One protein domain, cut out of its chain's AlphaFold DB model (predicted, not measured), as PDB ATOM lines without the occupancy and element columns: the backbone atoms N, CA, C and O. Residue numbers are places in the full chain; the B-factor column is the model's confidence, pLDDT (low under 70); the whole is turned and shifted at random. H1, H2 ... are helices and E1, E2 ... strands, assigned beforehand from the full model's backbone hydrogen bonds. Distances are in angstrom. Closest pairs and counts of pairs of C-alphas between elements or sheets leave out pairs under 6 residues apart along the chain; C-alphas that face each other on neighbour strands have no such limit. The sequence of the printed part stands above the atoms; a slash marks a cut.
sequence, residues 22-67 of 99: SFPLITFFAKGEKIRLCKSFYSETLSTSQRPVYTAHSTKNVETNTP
ATOM      1  N   SER A  22     126.739 159.941 166.467       61.66
ATOM      2  CA  SER A  22     126.527 160.973 165.458       61.66
ATOM      3  C   SER A  22     127.904 161.355 164.921       61.66
ATOM      4  O   SER A  22     128.703 161.989 165.613       61.66
ATOM      5  N   PHE A  23     128.244 160.862 163.732       60.59
ATOM      6  CA  PHE A  23     129.493 161.213 163.075       60.59
ATOM      7  C   PHE A  23     129.299 162.599 162.462       60.59
ATOM      8  O   PHE A  23     128.513 162.727 161.522       60.59
ATOM      9  N   PRO A  24     129.986 163.648 162.954       70.69
ATOM     10  CA  PRO A  24     129.868 164.957 162.337       70.69
ATOM     11  C   PRO A  24     130.334 164.860 160.881       70.69
ATOM     12  O   PRO A  24     131.450 164.409 160.596       70.69
ATOM     13  N   LEU A  25     129.453 165.246 159.960       73.81
ATOM     14  CA  LEU A  25     129.762 165.354 158.540       73.81
ATOM     15  C   LEU A  25     130.400 166.720 158.284       73.81
ATOM     16  O   LEU A  25     129.865 167.752 158.686       73.81
ATOM     17  N   ILE A  26     131.542 166.720 157.606       79.31
ATOM     18  CA  ILE A  26     132.215 167.922 157.122       79.31
ATOM     19  C   ILE A  26     131.843 168.090 155.652       79.31
ATOM     20  O   ILE A  26     131.922 167.146 154.864       79.31
ATOM     21  N   THR A  27     131.429 169.299 155.283       75.56
ATOM     22  CA  THR A  27     131.205 169.666 153.881       75.56
ATOM     23  C   THR A  27     132.402 170.469 153.400       75.56
ATOM     24  O   THR A  27     132.782 171.441 154.049       75.56
ATOM     25  N   PHE A  28     132.980 170.080 152.271       76.06
ATOM     26  CA  PHE A  28     134.028 170.840 151.598       76.06
ATOM     27  C   PHE A  28     133.600 171.147 150.169       76.06
ATOM     28  O   PHE A  28     132.788 170.439 149.570       76.06
ATOM     29  N   PHE A  29     134.142 172.240 149.648       75.38
ATOM     30  CA  PHE A  29     133.923 172.666 148.279       75.38
ATOM     31  C   PHE A  29     135.183 172.379 147.480       75.38
ATOM     32  O   PHE A  29     136.248 172.912 147.785       75.38
ATOM     33  N   ALA A  30     135.055 171.550 146.453       75.19
ATOM     34  CA  ALA A  30     136.119 171.303 145.495       75.19
ATOM     35  C   ALA A  30     135.561 171.556 144.096       75.19
ATOM     36  O   ALA A  30     134.533 170.998 143.732       75.19
ATOM     37  N   LYS A  31     136.221 172.425 143.318       81.88
ATOM     38  CA  LYS A  31     135.855 172.723 141.917       81.88
ATOM     39  C   LYS A  31     134.369 173.082 141.701       81.88
ATOM     40  O   LYS A  31     133.795 172.739 140.679       81.88
ATOM     41  N   GLY A  32     133.748 173.774 142.659       83.81
ATOM     42  CA  GLY A  32     132.338 174.185 142.579       83.81
ATOM     43  C   GLY A  32     131.323 173.136 143.052       83.81
ATOM     44  O   GLY A  32     130.148 173.463 143.192       83.81
ATOM     45  N   GLU A  33     131.759 171.919 143.384       84.62
ATOM     46  CA  GLU A  33     130.898 170.861 143.914       84.62
ATOM     47  C   GLU A  33     131.010 170.753 145.439       84.62
ATOM     48  O   GLU A  33     132.095 170.852 146.023       84.62
ATOM     49  N   LYS A  34     129.860 170.545 146.098       86.12
ATOM     50  CA  LYS A  34     129.784 170.287 147.541       86.12
ATOM     51  C   LYS A  34     129.935 168.800 147.790       86.12
ATOM     52  O   LYS A  34     129.023 168.030 147.497       86.12
ATOM     53  N   ILE A  35     131.035 168.412 148.413       85.31
ATOM     54  CA  ILE A  35     131.274 167.025 148.785       85.31
ATOM     55  C   ILE A  35     131.138 166.905 150.304       85.31
ATOM     56  O   ILE A  35     131.633 167.739 151.069       85.31
ATOM     57  N   ARG A  36     130.419 165.874 150.752       85.69
ATOM     58  CA  ARG A  36     130.220 165.559 152.170       85.69
ATOM     59  C   ARG A  36     131.089 164.367 152.543       85.69
ATOM     60  O   ARG A  36     131.003 163.325 151.903       85.69
ATOM     61  N   LEU A  37     131.888 164.508 153.593       82.25
ATOM     62  CA  LEU A  37     132.685 163.424 154.168       82.25
ATOM     63  C   LEU A  37     132.435 163.332 155.666       82.25
ATOM     64  O   LEU A  37     132.081 164.314 156.316       82.25
ATOM     65  N   CYS A  38     132.655 162.156 156.245       84.94
ATOM     66  CA  CYS A  38     132.710 162.048 157.695       84.94
ATOM     67  C   CYS A  38     133.996 162.701 158.226       84.94
ATOM     68  O   CYS A  38     135.062 162.627 157.609       84.94
ATOM     69  N   LYS A  39     133.903 163.335 159.401       82.31
ATOM     70  CA  LYS A  39     135.048 163.981 160.060       82.31
ATOM     71  C   LYS A  39     136.235 163.039 160.244       82.31
ATOM     72  O   LYS A  39     137.370 163.470 160.079       82.31
ATOM     73  N   SER A  40     135.984 161.772 160.575       80.06
ATOM     74  CA  SER A  40     137.041 160.771 160.757       80.06
ATOM     75  C   SER A  40     137.854 160.577 159.482       80.06
ATOM     76  O   SER A  40     139.073 160.685 159.531       80.06
ATOM     77  N   PHE A  41     137.189 160.391 158.341       82.44
ATOM     78  CA  PHE A  41     137.861 160.224 157.055       82.44
ATOM     79  C   PHE A  41     138.648 161.479 156.655       82.44
ATOM     80  O   PHE A  41     139.793 161.387 156.218       82.44
ATOM     81  N   TYR A  42     138.077 162.667 156.867       84.56
ATOM     82  CA  TYR A  42     138.763 163.931 156.593       84.56
ATOM     83  C   TYR A  42     140.028 164.114 157.452       84.56
ATOM     84  O   TYR A  42     141.102 164.428 156.943       84.56
ATOM     85  N   SER A  43     139.936 163.877 158.763       82.00
ATOM     86  CA  SER A  43     141.084 164.012 159.664       82.00
ATOM     87  C   SER A  43     142.143 162.921 159.479       82.00
ATOM     88  O   SER A  43     143.313 163.159 159.776       82.00
ATOM     89  N   GLU A  44     141.756 161.728 159.022       82.56
ATOM     90  CA  GLU A  44     142.687 160.644 158.693       82.56
ATOM     91  C   GLU A  44     143.442 160.925 157.394       82.56
ATOM     92  O   GLU A  44     144.667 160.830 157.376       82.56
ATOM     93  N   THR A  45     142.740 161.341 156.337       83.12
ATOM     94  CA  THR A  45     143.358 161.661 155.038       83.12
ATOM     95  C   THR A  45     144.344 162.820 155.142       83.12
ATOM     96  O   THR A  45     145.461 162.720 154.643       83.12
ATOM     97  N   LEU A  46     143.980 163.889 155.852       83.12
ATOM     98  CA  LEU A  46     144.877 165.025 156.072       83.12
ATOM     99  C   LEU A  46     145.888 164.803 157.204       83.12
ATOM    100  O   LEU A  46     146.682 165.693 157.487       83.12
ATOM    101  N   SER A  47     145.852 163.650 157.883       78.38
ATOM    102  CA  SER A  47     146.681 163.364 159.064       78.38
ATOM    103  C   SER A  47     146.601 164.435 160.168       78.38
ATOM    104  O   SER A  47     147.510 164.565 160.980       78.38
ATOM    105  N   THR A  48     145.495 165.183 160.239       83.69
ATOM    106  CA  THR A  48     145.247 166.236 161.243       83.69
ATOM    107  C   THR A  48     144.608 165.706 162.523       83.69
ATOM    108  O   THR A  48     144.393 166.450 163.477       83.69
ATOM    109  N   SER A  49     144.258 164.418 162.558       85.75
ATOM    110  CA  SER A  49     143.782 163.784 163.788       85.75
ATOM    111  C   SER A  49     144.879 163.752 164.863       85.75
ATOM    112  O   SER A  49     146.061 163.794 164.556       85.75
ATOM    113  N   GLN A  50     144.503 163.600 166.134       85.62
ATOM    114  CA  GLN A  50     145.457 163.444 167.245       85.62
ATOM    115  C   GLN A  50     146.177 162.073 167.233       85.62
ATOM    116  O   GLN A  50     147.163 161.852 167.937       85.62
ATOM    117  N   ARG A  51     145.683 161.116 166.439       85.56
ATOM    118  CA  ARG A  51     146.188 159.735 166.396       85.56
ATOM    119  C   ARG A  51     147.676 159.616 166.044       85.56
ATOM    120  O   ARG A  51     148.337 158.830 166.719       85.56
ATOM    121  N   PRO A  52     148.237 160.349 165.063       83.94
ATOM    122  CA  PRO A  52     149.658 160.275 164.740       83.94
ATOM    123  C   PRO A  52     150.533 160.702 165.921       83.94
ATOM    124  O   PRO A  52     151.523 160.037 166.206       83.94
ATOM    125  N   VAL A  53     150.124 161.738 166.663       87.12
ATOM    126  CA  VAL A  53     150.839 162.226 167.852       87.12
ATOM    127  C   VAL A  53     150.853 161.159 168.947       87.12
ATOM    128  O   VAL A  53     151.919 160.776 169.424       87.12
ATOM    129  N   TYR A  54     149.690 160.602 169.301       89.19
ATOM    130  CA  TYR A  54     149.627 159.522 170.293       89.19
ATOM    131  C   TYR A  54     150.395 158.276 169.857       89.19
ATOM    132  O   TYR A  54     151.091 157.672 170.666       89.19
ATOM    133  N   THR A  55     150.310 157.905 168.580       86.56
ATOM    134  CA  THR A  55     151.032 156.745 168.040       86.56
ATOM    135  C   THR A  55     152.540 156.955 168.135       86.56
ATOM    136  O   THR A  55     153.251 156.056 168.576       86.56
ATOM    137  N   ALA A  56     153.033 158.149 167.791       87.44
ATOM    138  CA  ALA A  56     154.445 158.492 167.905       87.44
ATOM    139  C   ALA A  56     154.928 158.420 169.359       87.44
ATOM    140  O   ALA A  56     155.959 157.811 169.626       87.44
ATOM    141  N   HIS A  57     154.163 158.959 170.312       88.12
ATOM    142  CA  HIS A  57     154.515 158.886 171.732       88.12
ATOM    143  C   HIS A  57     154.394 157.483 172.332       88.12
ATOM    144  O   HIS A  57     155.159 157.153 173.230       88.12
ATOM    145  N   SER A  58     153.467 156.657 171.846       87.50
ATOM    146  CA  SER A  58     153.298 155.276 172.312       87.50
ATOM    147  C   SER A  58     154.361 154.328 171.761       87.50
ATOM    148  O   SER A  58     154.639 153.311 172.384       87.50
ATOM    149  N   THR A  59     154.916 154.623 170.585       87.12
ATOM    150  CA  THR A  59     155.890 153.764 169.888       87.12
ATOM    151  C   THR A  59     157.298 154.353 169.886       87.12
ATOM    152  O   THR A  59     158.171 153.851 169.179       87.12
ATOM    153  N   LYS A  60     157.545 155.437 170.627       90.75
ATOM    154  CA  LYS A  60     158.884 156.024 170.712       90.75
ATOM    155  C   LYS A  60     159.837 155.093 171.451       90.75
ATOM    156  O   LYS A  60     159.452 154.414 172.401       90.75
ATOM    157  N   ASN A  61     161.094 155.111 171.037       88.19
ATOM    158  CA  ASN A  61     162.162 154.456 171.772       88.19
ATOM    159  C   ASN A  61     162.422 155.224 173.083       88.19
ATOM    160  O   ASN A  61     162.468 156.456 173.083       88.19
ATOM    161  N   VAL A  62     162.549 154.500 174.197       88.38
ATOM    162  CA  VAL A  62     162.723 155.077 175.540       88.38
ATOM    163  C   VAL A  62     164.072 155.787 175.678       88.38
ATOM    164  O   VAL A  62     164.135 156.847 176.294       88.38
ATOM    165  N   GLU A  63     165.126 155.248 175.068       90.38
ATOM    166  CA  GLU A  63     166.489 155.772 175.188       90.38
ATOM    167  C   GLU A  63     166.689 157.019 174.319       90.38
ATOM    168  O   GLU A  63     167.208 158.033 174.778       90.38
ATOM    169  N   THR A  64     166.232 156.978 173.065       89.12
ATOM    170  CA  THR A  64     166.475 158.058 172.092       89.12
ATOM    171  C   THR A  64     165.325 159.062 171.981       89.12
ATOM    172  O   THR A  64     165.471 160.079 171.310       89.12
ATOM    173  N   ASN A  65     164.167 158.799 172.603       88.69
ATOM    174  CA  ASN A  65     162.924 159.577 172.468       88.69
ATOM    175  C   ASN A  65     162.431 159.782 171.020       88.69
ATOM    176  O   ASN A  65     161.536 160.592 170.771       88.69
ATOM    177  N   THR A  66     162.959 159.023 170.061       88.19
ATOM    178  CA  THR A  66     162.567 159.103 168.653       88.19
ATOM    179  C   THR A  66     161.425 158.132 168.347       88.19
ATOM    180  O   THR A  66     161.448 157.002 168.847       88.19
ATOM    181  N   PRO A  67     160.445 158.509 167.503       86.69
ATOM    182  CA  PRO A  67     159.420 157.585 167.019       86.69
ATOM    183  C   PRO A  67     160.029 156.373 166.305       86.69
ATOM    184  O   PRO A  67     161.072 156.485 165.655       86.69
TER     185      PRO A  67
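What this domain is: This is residues 22 to 67 of the 99 residues of an uncharacterized protein of Araneus ventricosus (UniProt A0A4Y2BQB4). The printed part is a drawn-out string of small pieces: a two-stranded hairpin, E1 and E2, at one end, then the short helices H1 and H2 one after the other along the length, and a last stretch, residues 59 to 67, that folds back at the other end. The hairpin's tip, residues 29 to 34, sticks out free. The 46 printed residues hold two named strands and two named helices, in the order E1, E2, H1, H2; the sheet's order is E1 - E2, antiparallel, and the class is mixed, helices and strands. The whole is extended, with a radius of gyration of the C-alphas of 15.7 A, and flat, spanning 50 by 26 by 8 A.

How they stand to each other: E1, residues 25 to 30, and E2, residues 33 to 38, form a hairpin, antiparallel with 149 degrees between their directions. N 26 and O 37 are 2.8 A apart and N 35 and O 28 2.9 A, both within hydrogen-bond range. H1, residues 39 to 45, follows E2 with no residue between. The closest C-alphas of E1 and H1 are those of Leu 25 and Lys 39, 5.7 A apart. H2, residues 51 to 58, is apart from E1, E2 and H1. In H1 and H2 every O i to N i+4 pair is within hydrogen-bond range.

Where its parts are: E1 begins at C-alpha 25 (129.762, 165.354, 158.540) and is 15.7 A long; E2 is 16.5 A long. H1 measures 10.0 A. H2 measures 10.3 A and ends at C-alpha 58 (153.298, 155.276, 172.312).

The domain as a whole: The two C-alphas farthest apart, those of Gly 32 and Glu 63, are 50.7 A apart. The printed part has no cut, and the three links between named elements are tight. The mean pLDDT of the printed part is 82.8; residues 22 to 23 are under 70.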